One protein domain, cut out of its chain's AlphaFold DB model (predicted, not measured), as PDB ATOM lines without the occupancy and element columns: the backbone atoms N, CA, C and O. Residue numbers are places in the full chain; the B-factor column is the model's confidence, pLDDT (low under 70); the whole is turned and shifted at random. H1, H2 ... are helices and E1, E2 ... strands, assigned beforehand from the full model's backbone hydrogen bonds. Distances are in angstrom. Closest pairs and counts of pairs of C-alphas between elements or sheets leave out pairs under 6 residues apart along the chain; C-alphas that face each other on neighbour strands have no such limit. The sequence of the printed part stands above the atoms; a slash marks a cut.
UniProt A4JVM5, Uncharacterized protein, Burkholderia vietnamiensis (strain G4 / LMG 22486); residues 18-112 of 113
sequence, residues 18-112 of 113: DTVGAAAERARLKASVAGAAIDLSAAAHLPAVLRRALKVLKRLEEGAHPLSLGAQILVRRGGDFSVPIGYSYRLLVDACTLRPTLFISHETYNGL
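AT A GLANCE: This is residues 18 to 112 of the 113 residues of an uncharacterized protein of Burkholderia vietnamiensis (strain G4 / LMG 22486) (UniProt A4JVM5). A small sheet of three strands has helix H2 along one face, and the long helix H1 reaches away from H2, its residues 18 to 24 sticking out. Short H3 covers E1 on the same face as H2, and short H4 lies over E2 on the opposite face. The printed part has 95 residues, with four named helices and three named strands in the order H1 H2 H3 E1 E2 E3 H4; the class is mixed, helices and strands, and the antiparallel sheet runs E1 - E2 - E3. The whole is compact, with a radius of gyration of the C-alphas of 13.8 A, yet elongated, spanning 46 by 29 by 19 A.

HOW THE PARTS SIT: E1, residues 81 to 85, E2, residues 89 to 93, and E3, residues 100 to 105, form a meander, each strand the antiparallel neighbour of the one before. In the hairpin of E1 and E2, N 83 and O 91 are within hydrogen-bond range at 2.8 A; in that of E2 and E3, N 92 and O 102 are, at 2.8 A. H2, residues 47 to 61, is on the sheet at a height of 9.4 A and runs along the strands, at 12 degrees to E2 on the local plane; its closest C-alpha pair with E1 is Ala 53 and Ile 85, 6.2 A. H3, residues 66 to 69, is on the same face, over E1. H4, residues 106 to 110, is on the opposite face, over E2. H1, residues 18 to 34, touches H2 with residues 26 to 33 alone, at a steep tilt of 39 degrees, the same way; the closest C-alphas are those of Val 33 and Leu 54, 7.3 A. In H1, H2 and H4 every O i to N i+4 pair is within hydrogen-bond range; H3 is too short for one.

IN THESE COORDINATES: H1 measures 24.3 A from C-alpha 18 at (221.587, 126.649, 175.065), H2 21.0 A and E3 14.9 A. H4 ends with C-alpha 110 at (207.592, 157.200, 193.703).

THE WHOLE: The C-alphas of Asp 18 and Gly 78 are the two farthest apart, 47.0 A. The printed part has no cut; the links H1 to H2 and H3 to E1 are long. Residues 18 to 21 have pLDDT under 70.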
ATOM      1  N   ASP A  18     222.417 125.749 174.248       53.56
ATOM      2  CA  ASP A  18     221.587 126.649 175.065       53.56
ATOM      3  C   ASP A  18     221.121 127.916 174.334       53.56
ATOM      4  O   ASP A  18     220.087 128.494 174.669       53.56
ATOM      5  N   THR A  19     221.849 128.364 173.310       56.22
ATOM      6  CA  THR A  19     221.553 129.615 172.591       56.22
ATOM      7  C   THR A  19     220.290 129.531 171.741       56.22
ATOM      8  O   THR A  19     219.534 130.501 171.684       56.22
ATOM      9  N   VAL A  20     220.015 128.379 171.119       58.81
ATOM     10  CA  VAL A  20     218.799 128.175 170.309       58.81
ATOM     11  C   VAL A  20     217.564 128.094 171.208       58.81
ATOM     12  O   VAL A  20     216.548 128.729 170.921       58.81
ATOM     13  N   GLY A  21     217.672 127.394 172.343       65.31
ATOM     14  CA  GLY A  21     216.614 127.337 173.354       65.31
ATOM     15  C   GLY A  21     216.320 128.706 173.969       65.31
ATOM     16  O   GLY A  21     215.161 129.108 174.059       65.31
ATOM     17  N   ALA A  22     217.360 129.473 174.307       72.50
ATOM     18  CA  ALA A  22     217.213 130.818 174.858       72.50
ATOM     19  C   ALA A  22     216.584 131.806 173.860       72.50
ATOM     20  O   ALA A  22     215.767 132.641 174.252       72.50
ATOM     21  N   ALA A  23     216.926 131.716 172.570       77.31
ATOM     22  CA  ALA A  23     216.327 132.552 171.530       77.31
ATOM     23  C   ALA A  23     214.842 132.221 171.311       77.31
ATOM     24  O   ALA A  23     214.012 133.133 171.263       77.31
ATOM     25  N   ALA A  24     214.497 130.932 171.240       80.38
ATOM     26  CA  ALA A  24     213.113 130.478 171.114       80.38
ATOM     27  C   ALA A  24     212.263 130.897 172.325       80.38
ATOM     28  O   ALA A  24     211.150 131.399 172.161       80.38
ATOM     29  N   GLU A  25     212.803 130.768 173.537       80.75
ATOM     30  CA  GLU A  25     212.135 131.207 174.764       80.75
ATOM     31  C   GLU A  25     211.919 132.725 174.784       80.75
ATOM     32  O   GLU A  25     210.841 133.211 175.127       80.75
ATOM     33  N   ARG A  26     212.914 133.500 174.339       80.62
ATOM     34  CA  ARG A  26     212.789 134.959 174.242       80.62
ATOM     35  C   ARG A  26     211.729 135.374 173.223       80.62
ATOM     36  O   ARG A  26     211.001 136.333 173.474       80.62
ATOM     37  N   ALA A  27     211.612 134.654 172.108       83.81
ATOM     38  CA  ALA A  27     210.569 134.884 171.112       83.81
ATOM     39  C   ALA A  27     209.166 134.583 171.666       83.81
ATOM     40  O   ALA A  27     208.261 135.399 171.495       83.81
ATOM     41  N   ARG A  28     208.998 133.470 172.397       86.25
ATOM     42  CA  ARG A  28     207.734 133.124 173.075       86.25
ATOM     43  C   ARG A  28     207.333 134.185 174.089       86.25
ATOM     44  O   ARG A  28     206.208 134.672 174.052       86.25
ATOM     45  N   LEU A  29     208.271 134.594 174.939       87.69
ATOM     46  CA  LEU A  29     208.027 135.637 175.927       87.69
ATOM     47  C   LEU A  29     207.630 136.958 175.260       87.69
ATOM     48  O   LEU A  29     206.695 137.611 175.712       87.69
ATOM     49  N   LYS A  30     208.300 137.334 174.163       86.75
ATOM     50  CA  LYS A  30     207.963 138.538 173.396       86.75
ATOM     51  C   LYS A  30     206.541 138.472 172.832       86.75
ATOM     52  O   LYS A  30     205.824 139.462 172.924       86.75
ATOM     53  N   ALA A  31     206.127 137.324 172.298       87.31
ATOM     54  CA  ALA A  31     204.763 137.127 171.812       87.31
ATOM     55  C   ALA A  31     203.729 137.243 172.945       87.31
ATOM     56  O   ALA A  31     202.727 137.933 172.788       87.31
ATOM     57  N   SER A  32     203.994 136.643 174.112       87.69
ATOM     58  CA  SER A  32     203.109 136.767 175.279       87.69
ATOM     59  C   SER A  32     203.011 138.199 175.802       87.69
ATOM     60  O   SER A  32     201.932 138.630 176.188       87.69
ATOM     61  N   VAL A  33     204.117 138.948 175.799       87.75
ATOM     62  CA  VAL A  33     204.120 140.368 176.178       87.75
ATOM     63  C   VAL A  33     203.317 141.210 175.189       87.75
ATOM     64  O   VAL A  33     202.573 142.080 175.617       87.75
ATOM     65  N   ALA A  34     203.419 140.932 173.887       86.81
ATOM     66  CA  ALA A  34     202.653 141.648 172.868       86.81
ATOM     67  C   ALA A  34     201.134 141.421 172.978       86.81
ATOM     68  O   ALA A  34     200.364 142.286 172.575       86.81
ATOM     69  N   GLY A  35     200.707 140.276 173.519       85.94
ATOM     70  CA  GLY A  35     199.298 139.963 173.776       85.94
ATOM     71  C   GLY A  35     198.800 140.341 175.175       85.94
ATOM     72  O   GLY A  35     197.679 139.984 175.525       85.94
ATOM     73  N   ALA A  36     199.619 140.995 176.003       87.50
ATOM     74  CA  ALA A  36     199.226 141.364 177.357       87.50
ATOM     75  C   ALA A  36     198.165 142.479 177.357       87.50
ATOM     76  O   ALA A  36     198.155 143.349 176.490       87.50
ATOM     77  N   ALA A  37     197.306 142.486 178.381       88.00
ATOM     78  CA  ALA A  37     196.241 143.483 178.534       88.00
ATOM     79  C   ALA A  37     196.748 144.927 178.722       88.00
ATOM     80  O   ALA A  37     195.986 145.874 178.551       88.00
ATOM     81  N   ILE A  38     198.018 145.096 179.098       91.75
ATOM     82  CA  ILE A  38     198.673 146.389 179.293       91.75
ATOM     83  C   ILE A  38     200.102 146.342 178.748       91.75
ATOM     84  O   ILE A  38     200.697 145.267 178.631       91.75
ATOM     85  N   ASP A  39     200.674 147.513 178.480       91.38
ATOM     86  CA  ASP A  39     202.061 147.611 178.038       91.38
ATOM     87  C   ASP A  39     203.049 147.219 179.150       91.38
ATOM     88  O   ASP A  39     202.995 147.736 180.265       91.38
ATOM     89  N   LEU A  40     203.977 146.310 178.834       91.88
ATOM     90  CA  LEU A  40     205.049 145.851 179.730       91.88
ATOM     91  C   LEU A  40     206.444 146.280 179.242       91.88
ATOM     92  O   LEU A  40     207.463 145.784 179.740       91.88
ATOM     93  N   SER A  41     206.515 147.186 178.259       88.88
ATOM     94  CA  SER A  41     207.760 147.604 177.605       88.88
ATOM     95  C   SER A  41     208.819 148.143 178.576       88.88
ATOM     96  O   SER A  41     210.014 147.916 178.362       88.88
ATOM     97  N   ALA A  42     208.408 148.734 179.705       87.00
ATOM     98  CA  ALA A  42     209.298 149.232 180.758       87.00
ATOM     99  C   ALA A  42     210.267 148.165 181.313       87.00
ATOM    100  O   ALA A  42     211.348 148.493 181.810       87.00
ATOM    101  N   ALA A  43     209.909 146.879 181.209       90.50
ATOM    102  CA  ALA A  43     210.739 145.746 181.612       90.50
ATOM    103  C   ALA A  43     211.148 144.840 180.434       90.50
ATOM    104  O   ALA A  43     211.555 143.701 180.658       90.50
ATOM    105  N   ALA A  44     211.093 145.318 179.182       87.19
ATOM    106  CA  ALA A  44     211.414 144.528 177.981       87.19
ATOM    107  C   ALA A  44     212.803 143.856 178.028       87.19
ATOM    108  O   ALA A  44     213.024 142.790 177.449       87.19
ATOM    109  N   HIS A  45     213.744 144.470 178.746       86.69
ATOM    110  CA  HIS A  45     215.108 143.984 178.928       86.69
ATOM    111  C   HIS A  45     215.256 142.951 180.065       86.69
ATOM    112  O   HIS A  45     216.326 142.358 180.196       86.69
ATOM    113  N   LEU A  46     214.204 142.686 180.854       91.25
ATOM    114  CA  LEU A  46     214.222 141.823 182.044       91.25
ATOM    115  C   LEU A  46     213.240 140.641 181.917       91.25
ATOM    116  O   LEU A  46     212.111 140.698 182.413       91.25
ATOM    117  N   PRO A  47     213.671 139.499 181.348       90.06
ATOM    118  CA  PRO A  47     212.801 138.341 181.132       90.06
ATOM    119  C   PRO A  47     212.159 137.766 182.401       90.06
ATOM    120  O   PRO A  47     211.067 137.202 182.354       90.06
ATOM    121  N   ALA A  48     212.834 137.864 183.550       90.38
ATOM    122  CA  ALA A  48     212.287 137.402 184.826       90.38
ATOM    123  C   ALA A  48     211.112 138.275 185.303       90.38
ATOM    124  O   ALA A  48     210.101 137.744 185.765       90.38
ATOM    125  N   VAL A  49     211.224 139.595 185.132       93.00
ATOM    126  CA  VAL A  49     210.176 140.560 185.495       93.00
ATOM    127  C   VAL A  49     208.965 140.379 184.586       93.00
ATOM    128  O   VAL A  49     207.854 140.246 185.090       93.00
ATOM    129  N   LEU A  50     209.174 140.256 183.272       93.12
ATOM    130  CA  LEU A  50     208.094 140.022 182.305       93.12
ATOM    131  C   LEU A  50     207.315 138.737 182.604       93.12
ATOM    132  O   LEU A  50     206.089 138.755 182.645       93.12
ATOM    133  N   ARG A  51     208.008 137.625 182.889       93.69
ATOM    134  CA  ARG A  51     207.348 136.365 183.276       93.69
ATOM    135  C   ARG A  51     206.505 136.528 184.538       93.69
ATOM    136  O   ARG A  51     205.397 135.994 184.612       93.69
ATOM    137  N   ARG A  52     207.006 137.265 185.535       94.06
ATOM    138  CA  ARG A  52     206.247 137.537 186.759       94.06
ATOM    139  C   ARG A  52     205.038 138.428 186.481       94.06
ATOM    140  O   ARG A  52     203.965 138.109 186.984       94.06
ATOM    141  N   ALA A  53     205.200 139.481 185.683       94.50
ATOM    142  CA  ALA A  53     204.121 140.377 185.284       94.50
ATOM    143  C   ALA A  53     203.006 139.605 184.567       94.50
ATOM    144  O   ALA A  53     201.865 139.643 185.010       94.50
ATOM    145  N   LEU A  54     203.348 138.801 183.556       94.56
ATOM    146  CA  LEU A  54     202.394 137.955 182.833       94.56
ATOM    147  C   LEU A  54     201.668 136.972 183.757       94.56
ATOM    148  O   LEU A  54     200.457 136.805 183.653       94.56
ATOM    149  N   LYS A  55     202.381 136.349 184.705       94.44
ATOM    150  CA  LYS A  55     201.756 135.465 185.699       94.44
ATOM    151  C   LYS A  55     200.752 136.214 186.578       94.44
ATOM    152  O   LYS A  55     199.704 135.663 186.892       94.44
ATOM    153  N   VAL A  56     201.077 137.432 187.005       94.44
ATOM    154  CA  VAL A  56     200.166 138.265 187.803       94.44
ATOM    155  C   VAL A  56     198.949 138.671 186.974       94.44
ATOM    156  O   VAL A  56     197.835 138.484 187.450       94.44
ATOM    157  N   LEU A  57     199.144 139.132 185.735       94.75
ATOM    158  CA  LEU A  57     198.055 139.492 184.821       94.75
ATOM    159  C   LEU A  57     197.097 138.322 184.591       94.75
ATOM    160  O   LEU A  57     195.895 138.488 184.753       94.75
ATOM    161  N   LYS A  58     197.630 137.126 184.323       94.31
ATOM    162  CA  LYS A  58     196.814 135.921 184.161       94.31
ATOM    163  C   LYS A  58     195.985 135.614 185.411       94.31
ATOM    164  O   LYS A  58     194.812 135.293 185.306       94.31
ATOM    165  N   ARG A  59     196.571 135.743 186.605       94.38
ATOM    166  CA  ARG A  59     195.827 135.514 187.854       94.38
ATOM    167  C   ARG A  59     194.727 136.550 188.076       94.38
ATOM    168  O   ARG A  59     193.681 136.188 188.595       94.38
ATOM    169  N   LEU A  60     194.958 137.811 187.707       93.25
ATOM    170  CA  LEU A  60     193.920 138.847 187.753       93.25
ATOM    171  C   LEU A  60     192.777 138.518 186.780       93.25
ATOM    172  O   LEU A  60     191.617 138.633 187.153       93.25
ATOM    173  N   GLU A  61     193.100 138.046 185.575       92.00
ATOM    174  CA  GLU A  61     192.118 137.591 184.581       92.00
ATOM    175  C   GLU A  61     191.305 136.379 185.072       92.00
ATOM    176  O   GLU A  61     190.096 136.321 184.874       92.00
ATOM    177  N   GLU A  62     191.942 135.458 185.800       93.56
ATOM    178  CA  GLU A  62     191.293 134.329 186.487       93.56
ATOM    179  C   GLU A  62     190.436 134.761 187.702       93.56
ATOM    180  O   GLU A  62     189.803 133.918 188.338       93.56
ATOM    181  N   GLY A  63     190.403 136.055 188.047       92.38
ATOM    182  CA  GLY A  63     189.591 136.611 189.136       92.38
ATOM    183  C   GLY A  63     190.293 136.691 190.495       92.38
ATOM    184  O   GLY A  63     189.639 136.914 191.516       92.38
ATOM    185  N   ALA A  64     191.616 136.516 190.560       94.00
ATOM    186  CA  ALA A  64     192.350 136.681 191.811       94.00
ATOM    187  C   ALA A  64     192.322 138.145 192.276       94.00
ATOM    188  O   ALA A  64     192.683 139.056 191.535       94.00
ATOM    189  N   HIS A  65     191.981 138.372 193.546       93.56
ATOM    190  CA  HIS A  65     191.986 139.717 194.116       93.56
ATOM    191  C   HIS A  65     193.426 140.266 194.245       93.56
ATOM    192  O   HIS A  65     194.297 139.523 194.719       93.56
ATOM    193  N   PRO A  66     193.709 141.549 193.936       92.81
ATOM    194  CA  PRO A  66     195.067 142.114 193.971       92.81
ATOM    195  C   PRO A  66     195.803 141.920 195.304       92.81
ATOM    196  O   PRO A  66     196.987 141.587 195.318       92.81
ATOM    197  N   LEU A  67     195.103 142.037 196.438       92.81
ATOM    198  CA  LEU A  67     195.692 141.796 197.767       92.81
ATOM    199  C   LEU A  67     196.257 140.372 197.925       92.81
ATOM    200  O   LEU A  67     197.305 140.194 198.538       92.81
ATOM    201  N   SER A  68     195.640 139.361 197.301       93.31
ATOM    202  CA  SER A  68     196.152 137.977 197.308       93.31
ATOM    203  C   SER A  68     197.446 137.804 196.498       93.31
ATOM    204  O   SER A  68     198.154 136.804 196.629       93.31
ATOM    205  N   LEU A  69     197.764 138.786 195.651       92.69
ATOM    206  CA  LEU A  69     198.982 138.856 194.847       92.69
ATOM    207  C   LEU A  69     200.068 139.706 195.526       92.69
ATOM    208  O   LEU A  69     201.130 139.910 194.937       92.69
ATOM    209  N   GLY A  70     199.822 140.159 196.762       91.88
ATOM    210  CA  GLY A  70     200.730 141.003 197.535       91.88
ATOM    211  C   GLY A  70     200.592 142.491 197.224       91.88
ATOM    212  O   GLY A  70     201.562 143.229 197.392       91.88
ATOM    213  N   ALA A  71     199.433 142.933 196.724       92.75
ATOM    214  CA  ALA A  71     199.205 144.347 196.470       92.75
ATOM    215  C   ALA A  71     199.170 145.188 197.750       92.75
ATOM    216  O   ALA A  71     198.766 144.726 198.815       92.75
ATOM    217  N   GLN A  72     199.520 146.460 197.599       92.12
ATOM    218  CA  GLN A  72     199.351 147.510 198.597       92.12
ATOM    219  C   GLN A  72     198.286 148.498 198.117       92.12
ATOM    220  O   GLN A  72     198.205 148.775 196.925       92.12
ATOM    221  N   ILE A  73     197.479 149.027 199.035       91.50
ATOM    222  CA  ILE A  73     196.443 150.018 198.714       91.50
ATOM    223  C   ILE A  73     197.083 151.406 198.620       91.50
ATOM    224  O   ILE A  73     197.793 151.838 199.530       91.50
ATOM    225  N   LEU A  74     196.802 152.120 197.535       87.94
ATOM    226  CA  LEU A  74     197.225 153.491 197.290       87.94
ATOM    227  C   LEU A  74     196.151 154.466 197.760       87.94
ATOM    228  O   LEU A  74     195.238 154.835 197.022       87.94
ATOM    229  N   VAL A  75     196.299 154.942 198.995       83.31
ATOM    230  CA  VAL A  75     195.336 155.859 199.627       83.31
ATOM    231  C   VAL A  75     195.144 157.147 198.813       83.31
ATOM    232  O   VAL A  75     194.030 157.648 198.702       83.31
ATOM    233  N   ARG A  76     196.209 157.666 198.187       79.56
ATOM    234  CA  ARG A  76     196.164 158.917 197.406       79.56
ATOM    235  C   ARG A  76     195.566 158.778 196.005       79.56
ATOM    236  O   ARG A  76     195.348 159.785 195.342       79.56
ATOM    237  N   ARG A  77     195.289 157.553 195.555       79.69
ATOM    238  CA  ARG A  77     194.824 157.255 194.197       79.69
ATOM    239  C   ARG A  77     193.495 156.504 194.227       79.69
ATOM    240  O   ARG A  77     193.358 155.441 193.640       79.69
ATOM    241  N   GLY A  78     192.547 157.014 195.012       79.31
ATOM    242  CA  GLY A  78     191.201 156.436 195.109       79.31
ATOM    243  C   GLY A  78     191.146 155.013 195.677       79.31
ATOM    244  O   GLY A  78     190.118 154.360 195.550       79.31
ATOM    245  N   GLY A  79     192.225 154.529 196.302       86.56
ATOM    246  CA  GLY A  79     192.314 153.158 196.802       86.56
ATOM    247  C   GLY A  79     192.836 152.139 195.789       86.56
ATOM    248  O   GLY A  79     192.785 150.948 196.091       86.56
ATOM    249  N   ASP A  80     193.361 152.574 194.634       92.12
ATOM    250  CA  ASP A  80     193.999 151.698 193.641       92.12
ATOM    251  C   ASP A  80     195.033 150.762 194.274       92.12
ATOM    252  O   ASP A  80     195.707 151.087 195.251       92.12
ATOM    253  N   PHE A  81     195.218 149.590 193.684       94.00
ATOM    254  CA  PHE A  81     196.158 148.596 194.174       94.00
ATOM    255  C   PHE A  81     197.498 148.679 193.436       94.00
ATOM    256  O   PHE A  81     197.556 148.781 192.213       94.00
ATOM    257  N   SER A  82     198.592 148.555 194.182       94.19
ATOM    258  CA  SER A  82     199.966 148.467 193.682       94.19
ATOM    259  C   SER A  82     200.544 147.087 193.971       94.19
ATOM    260  O   SER A  82     200.877 146.768 195.112       94.19
ATOM    261  N   VAL A  83     200.674 146.250 192.942       95.25
ATOM    262  CA  VAL A  83     201.271 144.912 193.032       95.25
ATOM    263  C   VAL A  83     202.777 144.995 192.736       95.25
ATOM    264  O   VAL A  83     203.163 145.436 191.649       95.25
ATOM    265  N   PRO A  84     203.662 144.550 193.646       94.31
ATOM    266  CA  PRO A  84     205.096 144.479 193.384       94.31
ATOM    267  C   PRO A  84     205.445 143.387 192.371       94.31
ATOM    268  O   PRO A  84     205.129 142.208 192.555       94.31
ATOM    269  N   ILE A  85     206.170 143.767 191.319       93.31
ATOM    270  CA  ILE A  85     206.716 142.854 190.313       93.31
ATOM    271  C   ILE A  85     208.244 142.886 190.417       93.31
ATOM    272  O   ILE A  85     208.936 143.642 189.738       93.31
ATOM    273  N   GLY A  86     208.782 142.047 191.299       88.75
ATOM    274  CA  GLY A  86     210.196 142.117 191.669       88.75
ATOM    275  C   GLY A  86     210.481 143.336 192.548       88.75
ATOM    276  O   GLY A  86     209.609 143.775 193.295       88.75
ATOM    277  N   TYR A  87     211.707 143.858 192.479       86.31
ATOM    278  CA  TYR A  87     212.138 144.976 193.325       86.31
ATOM    279  C   TYR A  87     211.756 146.342 192.740       86.31
ATOM    280  O   TYR A  87     211.230 147.204 193.438       86.31
ATOM    281  N   SER A  88     211.976 146.516 191.434       88.81
ATOM    282  CA  SER A  88     211.961 147.836 190.790       88.81
ATOM    283  C   SER A  88     210.741 148.106 189.915       88.81
ATOM    284  O   SER A  88     210.746 149.102 189.203       88.81
ATOM    285  N   TYR A  89     209.716 147.250 189.918       94.25
ATOM    286  CA  TYR A  89     208.529 147.441 189.080       94.25
ATOM    287  C   TYR A  89     207.242 147.224 189.859       94.25
ATOM    288  O   TYR A  89     207.175 146.411 190.786       94.25
ATOM    289  N   ARG A  90     206.208 147.960 189.463       93.94
ATOM    290  CA  ARG A  90     204.878 147.935 190.061       93.94
ATOM    291  C   ARG A  90     203.831 147.796 188.967       93.94
ATOM    292  O   ARG A  90     203.918 148.438 187.924       93.94
ATOM    293  N   LEU A  91     202.846 146.950 189.229       94.81
ATOM    294  CA  LEU A  91     201.635 146.821 188.435       94.81
ATOM    295  C   LEU A  91     200.499 147.494 189.202       94.81
ATOM    296  O   LEU A  91     200.208 147.112 190.334       94.81
ATOM    297  N   LEU A  92     199.871 148.482 188.584       94.44
ATOM    298  CA  LEU A  92     198.718 149.176 189.126       94.44
ATOM    299  C   LEU A  92     197.433 148.496 188.668       94.44
ATOM    300  O   LEU A  92     197.311 148.083 187.511       94.44
ATOM    301  N   VAL A  93     196.488 148.375 189.590       94.31
ATOM    302  CA  VAL A  93     195.184 147.760 189.367       94.31
ATOM    303  C   VAL A  93     194.123 148.685 189.945       94.31
ATOM    304  O   VAL A  93     194.228 149.102 191.096       94.31
ATOM    305  N   ASP A  94     193.116 149.002 189.140       92.56
ATOM    306  CA  ASP A  94     192.002 149.855 189.550       92.56
ATOM    307  C   ASP A  94     191.163 149.169 190.638       92.56
ATOM    308  O   ASP A  94     190.854 147.977 190.542       92.56
ATOM    309  N   ALA A  95     190.804 149.911 191.686       89.81
ATOM    310  CA  ALA A  95     190.132 149.334 192.851       89.81
ATOM    311  C   ALA A  95     188.691 148.878 192.579       89.81
ATOM    312  O   ALA A  95     188.219 147.926 193.197       89.81
ATOM    313  N   CYS A  96     187.996 149.542 191.653       87.94
ATOM    314  CA  CYS A  96     186.581 149.306 191.373       87.94
ATOM    315  C   CYS A  96     186.373 148.152 190.388       87.94
ATOM    316  O   CYS A  96     185.474 147.330 190.545       87.94
ATOM    317  N   THR A  97     187.200 148.103 189.349       90.12
ATOM    318  CA  THR A  97     187.096 147.151 188.241       90.12
ATOM    319  C   THR A  97     188.017 145.951 188.408       90.12
ATOM    320  O   THR A  97     187.847 144.959 187.699       90.12
ATOM    321  N   LEU A  98     188.999 146.036 189.314       90.56
ATOM    322  CA  LEU A  98     190.073 145.056 189.505       90.56
ATOM    323  C   LEU A  98     190.881 144.781 188.228       90.56
ATOM    324  O   LEU A  98     191.535 143.744 188.100       90.56
ATOM    325  N   ARG A  99     190.859 145.719 187.275       92.00
ATOM    326  CA  ARG A  99     191.571 145.592 186.006       92.00
ATOM    327  C   ARG A  99     192.967 146.200 186.101       92.00
ATOM    328  O   ARG A  99     193.131 147.263 186.704       92.00
ATOM    329  N   PRO A 100     193.984 145.553 185.507       93.69
ATOM    330  CA  PRO A 100     195.313 146.136 185.413       93.69
ATOM    331  C   PRO A 100     195.251 147.415 184.573       93.69
ATOM    332  O   PRO A 100     194.664 147.419 183.493       93.69
ATOM    333  N   THR A 101     195.853 148.492 185.068       93.25
ATOM    334  CA  THR A 101     195.828 149.805 184.408       93.25
ATOM    335  C   THR A 101     197.190 150.197 183.866       93.25
ATOM    336  O   THR A 101     197.291 150.636 182.725       93.25
ATOM    337  N   LEU A 102     198.250 150.039 184.662       92.62
ATOM    338  CA  LEU A 102     199.592 150.504 184.312       92.62
ATOM    339  C   LEU A 102     200.671 149.573 184.856       92.62
ATOM    340  O   LEU A 102     200.541 149.014 185.943       92.62
ATOM    341  N   PHE A 103     201.784 149.481 184.136       94.56
ATOM    342  CA  PHE A 103     203.003 148.831 184.599       94.56
ATOM    343  C   PHE A 103     204.154 149.830 184.539       94.56
ATOM    344  O   PHE A 103     204.488 150.348 183.476       94.56
ATOM    345  N   ILE A 104     204.740 150.131 185.694       92.00
ATOM    346  CA  ILE A 104     205.690 151.235 185.849       92.00
ATOM    347  C   ILE A 104     206.904 150.814 186.669       92.00
ATOM    348  O   ILE A 104     206.850 149.868 187.461       92.00
ATOM    349  N   SER A 105     208.015 151.525 186.486       90.69
ATOM    350  CA  SER A 105     209.179 151.373 187.355       90.69
ATOM    351  C   SER A 105     208.890 151.941 188.747       90.69
ATOM    352  O   SER A 105     207.965 152.728 188.957       90.69
ATOM    353  N   HIS A 106     209.704 151.547 189.719       87.19
ATOM    354  CA  HIS A 106     209.617 152.032 191.085       87.19
ATOM    355  C   HIS A 106     209.937 153.532 191.181       87.19
ATOM    356  O   HIS A 106     209.332 154.226 191.989       87.19
ATOM    357  N   GLU A 107     210.817 154.049 190.320       85.31
ATOM    358  CA  GLU A 107     211.114 155.485 190.244       85.31
ATOM    359  C   GLU A 107     209.890 156.284 189.790       85.31
ATOM    360  O   GLU A 107     209.491 157.234 190.458       85.31
ATOM    361  N   THR A 108     209.235 155.853 188.706       83.81
ATOM    362  CA  THR A 108     207.986 156.474 188.245       83.81
ATOM    363  C   THR A 108     206.893 156.349 189.298       83.81
ATOM    364  O   THR A 108     206.156 157.299 189.533       83.81
ATOM    365  N   TYR A 109     206.806 155.198 189.966       81.81
ATOM    366  CA  TYR A 109     205.862 154.980 191.055       81.81
ATOM    367  C   TYR A 109     206.060 155.979 192.203       81.81
ATOM    368  O   TYR A 109     205.078 156.556 192.651       81.81
ATOM    369  N   ASN A 110     207.299 156.242 192.629       82.44
ATOM    370  CA  ASN A 110     207.592 157.200 193.703       82.44
ATOM    371  C   ASN A 110     207.238 158.649 193.336       82.44
ATOM    372  O   ASN A 110     206.986 159.449 194.226       82.44
ATOM    373  N   GLY A 111     207.194 158.993 192.047       77.19
ATOM    374  CA  GLY A 111     206.689 160.292 191.595       77.19
ATOM    375  C   GLY A 111     205.160 160.414 191.612       77.19
ATOM    376  O   GLY A 111     204.645 161.516 191.443       77.19
ATOM    377  N   LEU A 112     204.431 159.303 191.781       71.94
ATOM    378  CA  LEU A 112     202.964 159.246 191.732       71.94
ATOM    379  C   LEU A 112     202.295 159.089 193.107       71.94
ATOM    380  O   LEU A 112     201.080 159.275 193.189       71.94
TER     381      LEU A 112